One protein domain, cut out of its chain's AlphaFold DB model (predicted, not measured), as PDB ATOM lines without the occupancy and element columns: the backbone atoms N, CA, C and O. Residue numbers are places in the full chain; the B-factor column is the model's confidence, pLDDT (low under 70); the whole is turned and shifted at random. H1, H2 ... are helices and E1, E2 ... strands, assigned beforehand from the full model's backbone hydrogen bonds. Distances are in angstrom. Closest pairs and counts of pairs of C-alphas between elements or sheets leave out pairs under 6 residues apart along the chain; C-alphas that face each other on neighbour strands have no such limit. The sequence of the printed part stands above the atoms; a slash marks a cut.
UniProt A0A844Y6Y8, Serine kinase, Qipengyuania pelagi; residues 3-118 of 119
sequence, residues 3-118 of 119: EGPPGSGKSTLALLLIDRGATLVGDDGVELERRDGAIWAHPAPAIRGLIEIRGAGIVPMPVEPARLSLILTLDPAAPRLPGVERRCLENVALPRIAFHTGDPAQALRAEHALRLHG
ATOM      1  N   GLU A   3     217.736 214.132 184.464       96.12
ATOM      2  CA  GLU A   3     217.625 212.829 185.117       96.12
ATOM      3  C   GLU A   3     218.996 212.293 185.503       96.12
ATOM      4  O   GLU A   3     220.011 212.724 184.975       96.12
ATOM      5  N   GLY A   4     219.038 211.320 186.402       94.81
ATOM      6  CA  GLY A   4     220.276 210.672 186.819       94.81
ATOM      7  C   GLY A   4     220.182 210.169 188.255       94.81
ATOM      8  O   GLY A   4     219.241 210.535 188.972       94.81
ATOM      9  N   PRO A   5     221.140 209.344 188.700       92.62
ATOM     10  CA  PRO A   5     221.132 208.793 190.050       92.62
ATOM     11  C   PRO A   5     221.209 209.894 191.129       92.62
ATOM     12  O   PRO A   5     221.589 211.037 190.847       92.62
ATOM     13  N   PRO A   6     220.830 209.605 192.385       90.19
ATOM     14  CA  PRO A   6     221.116 210.499 193.505       90.19
ATOM     15  C   PRO A   6     222.603 210.888 193.531       90.19
ATOM     16  O   PRO A   6     223.471 210.063 193.266       90.19
ATOM     17  N   GLY A   7     222.898 212.161 193.803       88.69
ATOM     18  CA  GLY A   7     224.273 212.672 193.802       88.69
ATOM     19  C   GLY A   7     224.876 212.973 192.422       88.69
ATOM     20  O   GLY A   7     225.977 213.504 192.369       88.69
ATOM     21  N   SER A   8     224.165 212.745 191.309       93.06
ATOM     22  CA  SER A   8     224.683 213.023 189.955       93.06
ATOM     23  C   SER A   8     224.794 214.509 189.580       93.06
ATOM     24  O   SER A   8     225.146 214.824 188.450       93.06
ATOM     25  N   GLY A   9     224.455 215.436 190.482       93.38
ATOM     26  CA  GLY A   9     224.511 216.878 190.212       93.38
ATOM     27  C   GLY A   9     223.259 217.482 189.562       93.38
ATOM     28  O   GLY A   9     223.336 218.598 189.057       93.38
ATOM     29  N   LYS A  10     222.098 216.803 189.597       95.12
ATOM     30  CA  LYS A  10     220.819 217.330 189.063       95.12
ATOM     31  C   LYS A  10     220.473 218.710 189.624       95.12
ATOM     32  O   LYS A  10     220.322 219.653 188.854       95.12
ATOM     33  N   SER A  11     220.417 218.828 190.952       93.81
ATOM     34  CA  SER A  11     220.090 220.084 191.636       93.81
ATOM     35  C   SER A  11     221.139 221.160 191.345       93.81
ATOM     36  O   SER A  11     220.786 222.302 191.086       93.81
ATOM     37  N   THR A  12     222.428 220.799 191.283       95.00
ATOM     38  CA  THR A  12     223.499 221.731 190.891       95.00
ATOM     39  C   THR A  12     223.288 222.272 189.478       95.00
ATOM     40  O   THR A  12     223.362 223.479 189.275       95.00
ATOM     41  N   LEU A  13     223.000 221.409 188.497       96.88
ATOM     42  CA  LEU A  13     222.729 221.846 187.128       96.88
ATOM     43  C   LEU A  13     221.462 222.709 187.050       96.88
ATOM     44  O   LEU A  13     221.477 223.729 186.369       96.88
ATOM     45  N   ALA A  14     220.395 222.333 187.759       96.50
ATOM     46  CA  ALA A  14     219.163 223.115 187.821       96.50
ATOM     47  C   ALA A  14     219.414 224.524 188.382       96.50
ATOM     48  O   ALA A  14     219.017 225.502 187.758       96.50
ATOM     49  N   LEU A  15     220.141 224.640 189.498       96.31
ATOM     50  CA  LEU A  15     220.484 225.930 190.106       96.31
ATOM     51  C   LEU A  15     221.355 226.792 189.188       96.31
ATOM     52  O   LEU A  15     221.094 227.982 189.053       96.31
ATOM     53  N   LEU A  16     222.342 226.200 188.508       97.31
ATOM     54  CA  LEU A  16     223.165 226.930 187.539       97.31
ATOM     55  C   LEU A  16     222.356 227.420 186.332       97.31
ATOM     56  O   LEU A  16     222.665 228.468 185.779       97.31
ATOM     57  N   LEU A  17     221.337 226.676 185.894       98.06
ATOM     58  CA  LEU A  17     220.432 227.130 184.836       98.06
ATOM     59  C   LEU A  17     219.509 228.250 185.337       98.06
ATOM     60  O   LEU A  17     219.274 229.206 184.602       98.06
ATOM     61  N   ILE A  18     219.017 228.158 186.577       97.12
ATOM     62  CA  ILE A  18     218.172 229.190 187.200       97.12
ATOM     63  C   ILE A  18     218.939 230.506 187.358       97.12
ATOM     64  O   ILE A  18     218.429 231.551 186.965       97.12
ATOM     65  N   ASP A  19     220.187 230.459 187.832       97.00
ATOM     66  CA  ASP A  19     221.087 231.624 187.908       97.00
ATOM     67  C   ASP A  19     221.255 232.325 186.546       97.00
ATOM     68  O   ASP A  19     221.424 233.539 186.454       97.00
ATOM     69  N   ARG A  20     221.120 231.558 185.460       97.62
ATOM     70  CA  ARG A  20     221.220 232.027 184.073       97.62
ATOM     71  C   ARG A  20     219.874 232.404 183.444       97.62
ATOM     72  O   ARG A  20     219.825 232.689 182.249       97.62
ATOM     73  N   GLY A  21     218.798 232.432 184.231       97.38
ATOM     74  CA  GLY A  21     217.470 232.886 183.813       97.38
ATOM     75  C   GLY A  21     216.477 231.778 183.458       97.38
ATOM     76  O   GLY A  21     215.401 232.080 182.942       97.38
ATOM     77  N   ALA A  22     216.792 230.503 183.709       98.00
ATOM     78  CA  ALA A  22     215.785 229.449 183.620       98.00
ATOM     79  C   ALA A  22     214.773 229.550 184.776       98.00
ATOM     80  O   ALA A  22     215.114 229.950 185.887       98.00
ATOM     81  N   THR A  23     213.538 229.120 184.529       98.00
ATOM     82  CA  THR A  23     212.499 229.021 185.565       98.00
ATOM     83  C   THR A  23     212.268 227.558 185.929       98.00
ATOM     84  O   THR A  23     212.310 226.677 185.066       98.00
ATOM     85  N   LEU A  24     212.053 227.284 187.217       98.25
ATOM     86  CA  LEU A  24     211.778 225.938 187.705       98.25
ATOM     87  C   LEU A  24     210.402 225.468 187.205       98.25
ATOM     88  O   LEU A  24     209.438 226.225 187.207       98.25
ATOM     89  N   VAL A  25     210.290 224.197 186.819       98.19
ATOM     90  CA  VAL A  25     208.975 223.553 186.646       98.19
ATOM     91  C   VAL A  25     208.608 222.800 187.921       98.19
ATOM     92  O   VAL A  25     207.534 222.991 188.473       98.19
ATOM     93  N   GLY A  26     209.524 221.983 188.432       96.69
ATOM     94  CA  GLY A  26     209.395 221.277 189.703       96.69
ATOM     95  C   GLY A  26     210.703 220.576 190.057       96.69
ATOM     96  O   GLY A  26     211.563 220.399 189.190       96.69
ATOM     97  N   ASP A  27     210.836 220.206 191.325       95.00
ATOM     98  CA  ASP A  27     211.924 219.392 191.871       95.00
ATOM     99  C   ASP A  27     211.332 218.081 192.401       95.00
ATOM    100  O   ASP A  27     210.215 218.092 192.910       95.00
ATOM    101  N   ASP A  28     212.021 216.955 192.207       90.06
ATOM    102  CA  ASP A  28     211.581 215.583 192.545       90.06
ATOM    103  C   ASP A  28     210.193 215.120 192.032       90.06
ATOM    104  O   ASP A  28     209.820 213.956 192.194       90.06
ATOM    105  N   GLY A  29     209.446 215.974 191.331       91.38
ATOM    106  CA  GLY A  29     208.162 215.637 190.734       91.38
ATOM    107  C   GLY A  29     207.598 216.750 189.854       91.38
ATOM    108  O   GLY A  29     207.697 217.938 190.159       91.38
ATOM    109  N   VAL A  30     206.970 216.345 188.753       96.00
ATOM    110  CA  VAL A  30     206.180 217.198 187.856       96.00
ATOM    111  C   VAL A  30     204.969 216.407 187.375       96.00
ATOM    112  O   VAL A  30     205.033 215.183 187.255       96.00
ATOM    113  N   GLU A  31     203.879 217.096 187.069       96.56
ATOM    114  CA  GLU A  31     202.756 216.496 186.349       96.56
ATOM    115  C   GLU A  31     203.017 216.597 184.845       96.56
ATOM    116  O   GLU A  31     203.474 217.634 184.358       96.56
ATOM    117  N   LEU A  32     202.762 215.517 184.107       96.06
ATOM    118  CA  LEU A  32     202.935 215.484 182.658       96.06
ATOM    119  C   LEU A  32     201.569 215.499 181.973       96.06
ATOM    120  O   LEU A  32     200.720 214.655 182.245       96.06
ATOM    121  N   GLU A  33     201.389 216.435 181.049       96.50
ATOM    122  CA  GLU A  33     200.212 216.539 180.191       96.50
ATOM    123  C   GLU A  33     200.641 216.336 178.737       96.50
ATOM    124  O   GLU A  33     201.561 216.994 178.241       96.50
ATOM    125  N   ARG A  34     199.963 215.443 178.013       96.06
ATOM    126  CA  ARG A  34     200.125 215.341 176.561       96.06
ATOM    127  C   ARG A  34     199.150 216.295 175.878       96.06
ATOM    128  O   ARG A  34     197.942 216.082 175.941       96.06
ATOM    129  N   ARG A  35     199.677 217.278 175.148       94.38
ATOM    130  CA  ARG A  35     198.890 218.281 174.415       94.38
ATOM    131  C   ARG A  35     199.529 218.585 173.063       94.38
ATOM    132  O   ARG A  35     200.732 218.824 172.992       94.38
ATOM    133  N   ASP A  36     198.732 218.544 171.995       91.81
ATOM    134  CA  ASP A  36     199.141 218.869 170.616       91.81
ATOM    135  C   ASP A  36     200.400 218.125 170.131       91.81
ATOM    136  O   ASP A  36     201.291 218.688 169.500       91.81
ATOM    137  N   GLY A  37     200.506 216.835 170.465       92.50
ATOM    138  CA  GLY A  37     201.649 215.999 170.076       92.50
ATOM    139  C   GLY A  37     202.939 216.260 170.864       92.50
ATOM    140  O   GLY A  37     203.942 215.600 170.601       92.50
ATOM    141  N   ALA A  38     202.910 217.157 171.848       96.06
ATOM    142  CA  ALA A  38     204.011 217.439 172.758       96.06
ATOM    143  C   ALA A  38     203.677 217.012 174.194       96.06
ATOM    144  O   ALA A  38     202.520 216.767 174.544       96.06
ATOM    145  N   ILE A  39     204.711 216.950 175.034       97.88
ATOM    146  CA  ILE A  39     204.555 216.810 176.483       97.88
ATOM    147  C   ILE A  39     204.780 218.172 177.122       97.88
ATOM    148  O   ILE A  39     205.787 218.832 176.858       97.88
ATOM    149  N   TRP A  40     203.865 218.566 177.990       97.88
ATOM    150  CA  TRP A  40     203.995 219.702 178.882       97.88
ATOM    151  C   TRP A  40     204.242 219.190 180.294       97.88
ATOM    152  O   TRP A  40     203.598 218.248 180.745       97.88
ATOM    153  N   ALA A  41     205.223 219.778 180.968       97.75
ATOM    154  CA  ALA A  41     205.506 219.523 182.366       97.75
ATOM    155  C   ALA A  41     204.945 220.678 183.197       97.75
ATOM    156  O   ALA A  41     205.180 221.848 182.883       97.75
ATOM    157  N   HIS A  42     204.216 220.337 184.252       98.00
ATOM    158  CA  HIS A  42     203.562 221.268 185.158       98.00
ATOM    159  C   HIS A  42     204.113 221.089 186.577       98.00
ATOM    160  O   HIS A  42     204.454 219.965 186.966       98.00
ATOM    161  N   PRO A  43     204.191 222.166 187.377       97.69
ATOM    162  CA  PRO A  43     204.585 222.041 188.773       97.69
ATOM    163  C   PRO A  43     203.595 221.158 189.537       97.69
ATOM    164  O   PRO A  43     202.399 221.455 189.544       97.69
ATOM    165  N   ALA A  44     204.093 220.115 190.203       96.12
ATOM    166  CA  ALA A  44     203.260 219.211 190.987       96.12
ATOM    167  C   ALA A  44     202.612 219.956 192.179       96.12
ATOM    168  O   ALA A  44     203.338 220.607 192.936       96.12
ATOM    169  N   PRO A  45     201.284 219.862 192.404       94.38
ATOM    170  CA  PRO A  45     200.584 220.656 193.419       94.38
ATOM    171  C   PRO A  45     201.131 220.503 194.843       94.38
ATOM    172  O   PRO A  45     201.218 221.489 195.570       94.38
ATOM    173  N   ALA A  46     201.529 219.289 195.233       93.94
ATOM    174  CA  ALA A  46     201.970 218.981 196.597       93.94
ATOM    175  C   ALA A  46     203.325 219.609 196.979       93.94
ATOM    176  O   ALA A  46     203.575 219.849 198.156       93.94
ATOM    177  N   ILE A  47     204.189 219.876 195.996       93.62
ATOM    178  CA  ILE A  47     205.561 220.391 196.181       93.62
ATOM    179  C   ILE A  47     205.823 221.611 195.291       93.62
ATOM    180  O   ILE A  47     206.947 221.897 194.879       93.62
ATOM    181  N   ARG A  48     204.752 222.337 194.954       96.94
ATOM    182  CA  ARG A  48     204.787 223.442 194.000       96.94
ATOM    183  C   ARG A  48     205.760 224.526 194.455       96.94
ATOM    184  O   ARG A  48     205.582 225.118 195.516       96.94
ATOM    185  N   GLY A  49     206.721 224.851 193.592       96.25
ATOM    186  CA  GLY A  49     207.660 225.944 193.843       96.25
ATOM    187  C   GLY A  49     208.636 225.674 194.973       96.25
ATOM    188  O   GLY A  49     209.208 226.623 195.486       96.25
ATOM    189  N   LEU A  50     208.828 224.415 195.361       96.94
ATOM    190  CA  LEU A  50     209.823 224.025 196.347       96.94
ATOM    191  C   LEU A  50     210.977 223.313 195.643       96.94
ATOM    192  O   LEU A  50     210.751 222.485 194.764       96.94
ATOM    193  N   ILE A  51     212.203 223.652 196.034       95.62
ATOM    194  CA  ILE A  51     213.426 222.959 195.617       95.62
ATOM    195  C   ILE A  51     214.285 222.662 196.845       95.62
ATOM    196  O   ILE A  51     214.436 223.522 197.719       95.62
ATOM    197  N   GLU A  52     214.861 221.464 196.922       94.19
ATOM    198  CA  GLU A  52     215.866 221.151 197.937       94.19
ATOM    199  C   GLU A  52     217.249 221.646 197.487       94.19
ATOM    200  O   GLU A  52     217.841 221.162 196.517       94.19
ATOM    201  N   ILE A  53     217.819 222.593 198.235       92.94
ATOM    202  CA  ILE A  53     219.196 223.049 198.053       92.94
ATOM    203  C   ILE A  53     220.053 222.453 199.168       92.94
ATOM    204  O   ILE A  53     219.967 222.847 200.334       92.94
ATOM    205  N   ARG A  54     220.930 221.509 198.811       88.25
ATOM    206  CA  ARG A  54     221.847 220.877 199.772       88.25
ATOM    207  C   ARG A  54     222.692 221.932 200.488       88.25
ATOM    208  O   ARG A  54     223.378 222.722 199.850       88.25
ATOM    209  N   GLY A  55     222.648 221.909 201.818       92.31
ATOM    210  CA  GLY A  55     223.327 222.880 202.683       92.31
ATOM    211  C   GLY A  55     222.510 224.136 203.013       92.31
ATOM    212  O   GLY A  55     222.872 224.831 203.955       92.31
ATOM    213  N   ALA A  56     221.403 224.400 202.308       94.38
ATOM    214  CA  ALA A  56     220.517 225.541 202.564       94.38
ATOM    215  C   ALA A  56     219.082 225.138 202.966       94.38
ATOM    216  O   ALA A  56     218.385 225.932 203.591       94.38
ATOM    217  N   GLY A  57     218.653 223.908 202.667       95.25
ATOM    218  CA  GLY A  57     217.316 223.398 202.984       95.25
ATOM    219  C   GLY A  57     216.335 223.525 201.816       95.25
ATOM    220  O   GLY A  57     216.742 223.635 200.661       95.25
ATOM    221  N   ILE A  58     215.036 223.473 202.118       96.12
ATOM    222  CA  ILE A  58     213.960 223.608 201.126       96.12
ATOM    223  C   ILE A  58     213.663 225.093 200.921       96.12
ATOM    224  O   ILE A  58     213.369 225.804 201.883       96.12
ATOM    225  N   VAL A  59     213.730 225.557 199.674       96.38
ATOM    226  CA  VAL A  59     213.629 226.980 199.325       96.38
ATOM    227  C   VAL A  59     212.473 227.211 198.346       96.38
ATOM    228  O   VAL A  59     212.324 226.435 197.399       96.38
ATOM    229  N   PRO A  60     211.652 228.262 198.543       96.88
ATOM    230  CA  PRO A  60     210.632 228.641 197.575       96.88
ATOM    231  C   PRO A  60     211.252 229.272 196.318       96.88
ATOM    232  O   PRO A  60     212.150 230.105 196.414       96.88
ATOM    233  N   MET A  61     210.730 228.920 195.144       96.94
ATOM    234  CA  MET A  61     211.149 229.429 193.835       96.94
ATOM    235  C   MET A  61     209.935 229.736 192.944       96.94
ATOM    236  O   MET A  61     208.919 229.036 193.026       96.94
ATOM    237  N   PRO A  62     210.030 230.737 192.047       97.25
ATOM    238  CA  PRO A  62     209.065 230.909 190.967       97.25
ATOM    239  C   PRO A  62     208.975 229.648 190.105       97.25
ATOM    240  O   PRO A  62     209.994 229.011 189.825       97.25
ATOM    241  N   VAL A  63     207.758 229.305 189.675       98.25
ATOM    242  CA  VAL A  63     207.518 228.139 188.820       98.25
ATOM    243  C   VAL A  63     206.577 228.428 187.671       98.25
ATOM    244  O   VAL A  63     205.545 229.078 187.848       98.25
ATOM    245  N   GLU A  64     206.889 227.847 186.517       98.00
ATOM    246  CA  GLU A  64     206.086 227.947 185.301       98.00
ATOM    247  C   GLU A  64     206.001 226.585 184.594       98.00
ATOM    248  O   GLU A  64     206.974 225.828 184.598       98.00
ATOM    249  N   PRO A  65     204.853 226.233 183.985       97.94
ATOM    250  CA  PRO A  65     204.778 225.081 183.093       97.94
ATOM    251  C   PRO A  65     205.684 225.260 181.873       97.94
ATOM    252  O   PRO A  65     205.804 226.361 181.338       97.94
ATOM    253  N   ALA A  66     206.260 224.169 181.371       97.75
ATOM    254  CA  ALA A  66     207.116 224.214 180.189       97.75
ATOM    255  C   ALA A  66     206.941 222.984 179.299       97.75
ATOM    256  O   ALA A  66     206.703 221.872 179.771       97.75
ATOM    257  N   ARG A  67     207.131 223.167 177.987       97.62
ATOM    258  CA  ARG A  67     207.180 222.050 177.043       97.62
ATOM    259  C   ARG A  67     208.443 221.222 177.275       97.62
ATOM    260  O   ARG A  67     209.567 221.721 177.160       97.62
ATOM    261  N   LEU A  68     208.276 219.930 177.529       97.81
ATOM    262  CA  LEU A  68     209.391 219.007 177.633       97.81
ATOM    263  C   LEU A  68     209.960 218.734 176.236       97.81
ATOM    264  O   LEU A  68     209.331 218.067 175.424       97.81
ATOM    265  N   SER A  69     211.156 219.263 175.978       97.69
ATOM    266  CA  SER A  69     211.763 219.275 174.635       97.69
ATOM    267  C   SER A  69     213.057 218.450 174.543       97.69
ATOM    268  O   SER A  69     213.488 218.098 173.452       97.69
ATOM    269  N   LEU A  70     213.687 218.129 175.681       98.50
ATOM    270  CA  LEU A  70     214.936 217.363 175.773       98.50
ATOM    271  C   LEU A  70     215.062 216.674 177.137       98.50
ATOM    272  O   LEU A  70     214.684 217.240 178.172       98.50
ATOM    273  N   ILE A  71     215.635 215.471 177.137       98.50
ATOM    274  CA  ILE A  71     216.039 214.732 178.335       98.50
ATOM    275  C   ILE A  71     217.569 214.706 178.410       98.50
ATOM    276  O   ILE A  71     218.235 214.195 177.512       98.50
ATOM    277  N   LEU A  72     218.126 215.231 179.498       98.38
ATOM    278  CA  LEU A  72     219.541 215.081 179.827       98.38
ATOM    279  C   LEU A  72     219.673 214.018 180.912       98.38
ATOM    280  O   LEU A  72     219.186 214.216 182.024       98.38
ATOM    281  N   THR A  73     220.316 212.897 180.599       97.94
ATOM    282  CA  THR A  73     220.650 211.874 181.595       97.94
ATOM    283  C   THR A  73     222.067 212.123 182.087       97.94
ATOM    284  O   THR A  73     223.024 211.892 181.355       97.94
ATOM    285  N   LEU A  74     222.190 212.612 183.317       97.25
ATOM    286  CA  LEU A  74     223.461 212.913 183.954       97.25
ATOM    287  C   LEU A  74     224.236 211.626 184.219       97.25
ATOM    288  O   LEU A  74     223.779 210.763 184.972       97.25
ATOM    289  N   ASP A  75     225.409 211.534 183.608       93.56
ATOM    290  CA  ASP A  75     226.298 210.385 183.692       93.56
ATOM    291  C   ASP A  75     227.758 210.876 183.686       93.56
ATOM    292  O   ASP A  75     228.201 211.475 182.700       93.56
ATOM    293  N   PRO A  76     228.534 210.641 184.763       87.38
ATOM    294  CA  PRO A  76     229.958 210.963 184.790       87.38
ATOM    295  C   PRO A  76     230.751 210.312 183.648       87.38
ATOM    296  O   PRO A  76     231.732 210.896 183.191       87.38
ATOM    297  N   ALA A  77     230.311 209.148 183.161       90.62
ATOM    298  CA  ALA A  77     230.924 208.416 182.059       90.62
ATOM    299  C   ALA A  77     230.395 208.824 180.670       90.62
ATOM    300  O   ALA A  77     230.763 208.196 179.674       90.62
ATOM    301  N   ALA A  78     229.555 209.865 180.569       94.19
ATOM    302  CA  ALA A  78     229.038 210.312 179.281       94.19
ATOM    303  C   ALA A  78     230.191 210.650 178.309       94.19
ATOM    304  O   ALA A  78     231.126 211.373 178.675       94.19
ATOM    305  N   PRO A  79     230.144 210.159 177.058       93.56
ATOM    306  CA  PRO A  79     231.212 210.379 176.094       93.56
ATOM    307  C   PRO A  79     231.290 211.854 175.683       93.56
ATOM    308  O   PRO A  79     230.289 212.566 175.648       93.56
ATOM    309  N   ARG A  80     232.484 212.306 175.274       90.69
ATOM    310  CA  ARG A  80     232.719 213.681 174.788       90.69
ATOM    311  C   ARG A  80     231.799 214.078 173.625       90.69
ATOM    312  O   ARG A  80     231.462 215.249 173.481       90.69
ATOM    313  N   LEU A  81     231.441 213.108 172.785       93.25
ATOM    314  CA  LEU A  81     230.489 213.248 171.684       93.25
ATOM    315  C   LEU A  81     229.348 212.245 171.902       93.25
ATOM    316  O   LEU A  81     229.446 211.111 171.429       93.25
ATOM    317  N   PRO A  82     228.302 212.612 172.662       93.56
ATOM    318  CA  PRO A  82     227.173 211.726 172.895       93.56
ATOM    319  C   PRO A  82     226.280 211.639 171.657       93.56
ATOM    320  O   PRO A  82     226.054 212.626 170.957       93.56
ATOM    321  N   GLY A  83     225.756 210.442 171.401       95.38
ATOM    322  CA  GLY A  83     224.651 210.269 170.464       95.38
ATOM    323  C   GLY A  83     223.356 210.867 171.021       95.38
ATOM    324  O   GLY A  83     223.205 211.037 172.233       95.38
ATOM    325  N   VAL A  84     222.412 211.163 170.127       97.38
ATOM    326  CA  VAL A  84     221.046 211.544 170.504       97.38
ATOM    327  C   VAL A  84     220.159 210.318 170.373       97.38
ATOM    328  O   VAL A  84     219.868 209.856 169.269       97.38
ATOM    329  N   GLU A  85     219.726 209.792 171.506       97.44
ATOM    330  CA  GLU A  85     218.766 208.699 171.567       97.44
ATOM    331  C   GLU A  85     217.335 209.241 171.586       97.44
ATOM    332  O   GLU A  85     217.094 210.424 171.834       97.44
ATOM    333  N   ARG A  86     216.356 208.367 171.342       96.69
ATOM    334  CA  ARG A  86     214.936 208.682 171.522       96.69
ATOM    335  C   ARG A  86     214.397 207.914 172.717       96.69
ATOM    336  O   ARG A  86     214.576 206.703 172.807       96.69
ATOM    337  N   ARG A  87     213.688 208.610 173.602       96.31
ATOM    338  CA  ARG A  87     212.924 208.006 174.692       96.31
ATOM    339  C   ARG A  87     211.459 208.387 174.561       96.31
ATOM    340  O   ARG A  87     211.132 209.564 174.456       96.31
ATOM    341  N   CYS A  88     210.585 207.388 174.602       95.12
ATOM    342  CA  CYS A  88     209.147 207.615 174.633       95.12
ATOM    343  C   CYS A  88     208.686 207.919 176.064       95.12
ATOM    344  O   CYS A  88     208.958 207.147 176.982       95.12
ATOM    345  N   LEU A  89     207.969 209.027 176.229       93.69
ATOM    346  CA  LEU A  89     207.175 209.364 177.413       93.69
ATOM    347  C   LEU A  89     205.760 209.672 176.923       93.69
ATOM    348  O   LEU A  89     205.622 210.385 175.936       93.69
ATOM    349  N   GLU A  90     204.717 209.101 177.528       89.88
ATOM    350  CA  GLU A  90     203.319 209.324 177.103       89.88
ATOM    351  C   GLU A  90     203.086 209.182 175.578       89.88
ATOM    352  O   GLU A  90     202.342 209.943 174.957       89.88
ATOM    353  N   ASN A  91     203.751 208.209 174.938       91.88
ATOM    354  CA  ASN A  91     203.749 207.981 173.480       91.88
ATOM    355  C   ASN A  91     204.318 209.130 172.616       91.88
ATOM    356  O   ASN A  91     204.093 209.166 171.407       91.88
ATOM    357  N   VAL A  92     205.084 210.049 173.204       95.81
ATOM    358  CA  VAL A  92     205.830 211.109 172.510       95.81
ATOM    359  C   VAL A  92     207.329 210.811 172.597       95.81
ATOM    360  O   VAL A  92     207.878 210.607 173.680       95.81
ATOM    361  N   ALA A  93     208.004 210.763 171.445       96.62
ATOM    362  CA  ALA A  93     209.424 210.426 171.348       96.62
ATOM    363  C   ALA A  93     210.318 211.660 171.540       96.62
ATOM    364  O   ALA A  93     210.531 212.445 170.612       96.62
ATOM    365  N   LEU A  94     210.899 211.794 172.727       98.06
ATOM    366  CA  LEU A  94     211.779 212.899 173.090       98.06
ATOM    367  C   LEU A  94     213.250 212.563 172.834       98.06
ATOM    368  O   LEU A  94     213.659 211.413 173.021       98.06
ATOM    369  N   PRO A  95     214.066 213.549 172.433       98.31
ATOM    370  CA  PRO A  95     215.507 213.386 172.369       98.31
ATOM    371  C   PRO A  95     216.060 213.193 173.786       98.31
ATOM    372  O   PRO A  95     215.643 213.858 174.739       98.31
ATOM    373  N   ARG A  96     217.006 212.268 173.918       98.50
ATOM    374  CA  ARG A  96     217.719 211.952 175.151       98.50
ATOM    375  C   ARG A  96     219.215 211.960 174.881       98.50
ATOM    376  O   ARG A  96     219.675 211.360 173.914       98.50
ATOM    377  N   ILE A  97     219.964 212.620 175.755       98.19
ATOM    378  CA  ILE A  97     221.417 212.757 175.646       98.19
ATOM    379  C   ILE A  97     222.049 212.356 176.975       98.19
ATOM    380  O   ILE A  97     221.659 212.866 178.029       98.19
ATOM    381  N   ALA A  98     223.034 211.459 176.922       97.56
ATOM    382  CA  ALA A  98     223.937 211.225 178.045       97.56
ATOM    383  C   ALA A  98     224.788 212.484 178.264       97.56
ATOM    384  O   ALA A  98     225.442 212.968 177.339       97.56
ATOM    385  N   PHE A  99     224.750 213.041 179.469       97.75
ATOM    386  CA  PHE A  99     225.254 214.377 179.749       97.75
ATOM    387  C   PHE A  99     226.277 214.356 180.883       97.75
ATOM    388  O   PHE A  99     225.959 214.011 182.018       97.75
ATOM    389  N   HIS A 100     227.506 214.764 180.574       94.50
ATOM    390  CA  HIS A 100     228.568 214.889 181.569       94.50
ATOM    391  C   HIS A 100     228.353 216.122 182.457       94.50
ATOM    392  O   HIS A 100     228.011 217.194 181.945       94.50
ATOM    393  N   THR A 101     228.633 216.000 183.753       92.44
ATOM    394  CA  THR A 101     228.500 217.058 184.772       92.44
ATOM    395  C   THR A 101     229.728 217.145 185.661       92.44
ATOM    396  O   THR A 101     230.508 216.202 185.734       92.44
ATOM    397  N   GLY A 102     229.840 218.244 186.406       89.19
ATOM    398  CA  GLY A 102     230.905 218.451 187.393       89.19
ATOM    399  C   GLY A 102     231.874 219.578 187.043       89.19
ATOM    400  O   GLY A 102     232.683 219.955 187.884       89.19
ATOM    401  N   ASP A 103     231.765 220.161 185.848       90.50
ATOM    402  CA  ASP A 103     232.497 221.368 185.464       90.50
ATOM    403  C   ASP A 103     231.610 222.632 185.487       90.50
ATOM    404  O   ASP A 103     230.388 222.541 185.329       90.50
ATOM    405  N   PRO A 104     232.206 223.834 185.618       92.50
ATOM    406  CA  PRO A 104     231.464 225.098 185.627       92.50
ATOM    407  C   PRO A 104     230.697 225.412 184.332       92.50
ATOM    408  O   PRO A 104     229.749 226.194 184.357       92.50
ATOM    409  N   ALA A 105     231.070 224.816 183.193       95.12
ATOM    410  CA  ALA A 105     230.431 225.081 181.904       95.12
ATOM    411  C   ALA A 105     229.197 224.195 181.647       95.12
ATOM    412  O   ALA A 105     228.561 224.314 180.597       95.12
ATOM    413  N   GLN A 106     228.816 223.321 182.583       95.75
ATOM    414  CA  GLN A 106     227.714 222.374 182.392       95.75
ATOM    415  C   GLN A 106     226.367 223.035 182.057       95.75
ATOM    416  O   GLN A 106     225.649 222.529 181.199       95.75
ATOM    417  N   ALA A 107     226.035 224.193 182.637       98.06
ATOM    418  CA  ALA A 107     224.792 224.893 182.291       98.06
ATOM    419  C   ALA A 107     224.817 225.442 180.853       98.06
ATOM    420  O   ALA A 107     223.870 225.237 180.099       98.06
ATOM    421  N   LEU A 108     225.944 226.025 180.425       97.88
ATOM    422  CA  LEU A 108     226.148 226.464 179.038       97.88
ATOM    423  C   LEU A 108     226.004 225.294 178.054       97.88
ATOM    424  O   LEU A 108     225.323 225.406 177.034       97.88
ATOM    425  N   ARG A 109     226.619 224.147 178.368       97.06
ATOM    426  CA  ARG A 109     226.522 222.938 177.539       97.06
ATOM    427  C   ARG A 109     225.089 222.404 177.480       97.06
ATOM    428  O   ARG A 109     224.657 221.995 176.406       97.06
ATOM    429  N   ALA A 110     224.345 222.445 178.585       98.06
ATOM    430  CA  ALA A 110     222.942 222.031 178.628       98.06
ATOM    431  C   ALA A 110     222.051 222.936 177.759       98.06
ATOM    432  O   ALA A 110     221.238 222.434 176.986       98.06
ATOM    433  N   GLU A 111     222.252 224.254 177.808       98.31
ATOM    434  CA  GLU A 111     221.559 225.207 176.932       98.31
ATOM    435  C   GLU A 111     221.876 224.968 175.449       98.31
ATOM    436  O   GLU A 111     220.982 225.004 174.603       98.31
ATOM    437  N   HIS A 112     223.144 224.706 175.114       97.75
ATOM    438  CA  HIS A 112     223.534 224.359 173.746       97.75
ATOM    439  C   HIS A 112     222.915 223.036 173.293       97.75
ATOM    440  O   HIS A 112     222.412 222.970 172.175       97.75
ATOM    441  N   ALA A 113     222.892 222.016 174.153       97.75
ATOM    442  CA  ALA A 113     222.227 220.752 173.855       97.75
ATOM    443  C   ALA A 113     220.727 220.961 173.595       97.75
ATOM    444  O   ALA A 113     220.199 220.419 172.627       97.75
ATOM    445  N   LEU A 114     220.057 221.802 174.393       98.19
ATOM    446  CA  LEU A 114     218.655 222.164 174.175       98.19
ATOM    447  C   LEU A 114     218.447 222.881 172.836       98.19
ATOM    448  O   LEU A 114     217.535 222.518 172.104       98.19
ATOM    449  N   ARG A 115     219.302 223.846 172.478       98.00
ATOM    450  CA  ARG A 115     219.219 224.543 171.180       98.00
ATOM    451  C   ARG A 115     219.456 223.620 169.984       98.00
ATOM    452  O   ARG A 115     218.830 223.806 168.949       98.00
ATOM    453  N   LEU A 116     220.384 222.670 170.105       97.31
ATOM    454  CA  LEU A 116     220.773 221.781 169.008       97.31
ATOM    455  C   LEU A 116     219.816 220.604 168.820       97.31
ATOM    456  O   LEU A 116     219.649 220.126 167.701       97.31
ATOM    457  N   HIS A 117     219.240 220.103 169.911       97.69
ATOM    458  CA  HIS A 117     218.536 218.824 169.907       97.69
ATOM    459  C   HIS A 117     217.109 218.899 170.434       97.69
ATOM    460  O   HIS A 117     216.398 217.912 170.301       97.69
ATOM    461  N   GLY A 118     216.690 220.018 171.029       96.50
ATOM    462  CA  GLY A 118     215.324 220.204 171.502       96.50
ATOM    463  C   GLY A 118     214.308 220.127 170.362       96.50
ATOM    464  O   GLY A 118     214.551 220.653 169.276       96.50
TER     465      GLY A 118
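This is residues 3 to 118 of the 119 residues of the protein "Serine kinase" of Qipengyuania pelagi (UniProt A0A844Y6Y8). Two small three-stranded sheets, the hairpin E3 E4 and helix H1 stand in a rough ring round a middle that holds no named element, and the second helix, H2, covers one face of the sheet E6 E8 E7. At the corner between the two sheets E5 runs on into E6, while the hairpin E3 E4 lies far out on the ring. The printed part has 116 residues with two named helices and eight named strands, in the order H1 E1 E2 E3 E4 E5 E6 E7 E8 H2, and its class is mixed, helices and strands. The sheet E1 E2 E5 is antiparallel, and E6 E8 E7 is mixed. The whole is compact, with a radius of gyration of the C-alphas of 14.1 A, and rounded, spanning 36 by 36 by 24 A.

Find C-alpha 10 at (220.819, 217.330, 189.063); from there H1 runs 14.3 A to residue 19. Next come E1, residues 30 to 35, 15.3 A, and E2, residues 38 to 43, 16.7 A. Go on to E3, residues 50 to 53, E4, residues 57 to 60, E5, residues 66 to 68, and E6, residues 71 to 74. E7, residues 84 to 89, is 15.6 A long, and E8, residues 92 to 99, is 21.0 A. H2, residues 106 to 117, runs 15.9 A to C-alpha 117 at (218.536, 218.824, 169.907).

Begin at E8, the inner strand of its sheet. E6 is its parallel neighbour, with N 73 and O 97 2.9 A apart, and E7 its antiparallel neighbour, with N 94 and O 87 at 2.8 A; E7 and E8 form a hairpin. H2 is on this sheet at a height of 9.4 A, over E8 and only just over E6, on which 3 of its C-alphas fall; on the local plane it stands at 36 degrees to E8, slantwise to the strands. H2 touches H1 with residues 106 to 107 alone, about perpendicular at 87 degrees; the closest C-alphas are those of Leu 17 and Ala 107, 5.5 A. E5 runs on into E6 at 75 degrees, across residues 69 and 70. In the other sheet E2 is antiparallel to E1, its hairpin partner, with N 33 and O 40 at 2.9 A, and to E5, with N 41 and O 66 at 2.8 A. In the hairpin E3 and E4, look for N 53 and O 57, 2.9 A apart; the closest C-alphas of H1 and E3 are those of Ser 11 and Ile 53, 7.1 A. In H1 and H2 every O i to N i+4 pair is within hydrogen-bond range.

Asp 36 and Gly 55 have the two C-alphas farthest apart, 40.4 A. The printed part has no cut and no long link. Its mean pLDDT is 95.6, and no printed residue is under 70.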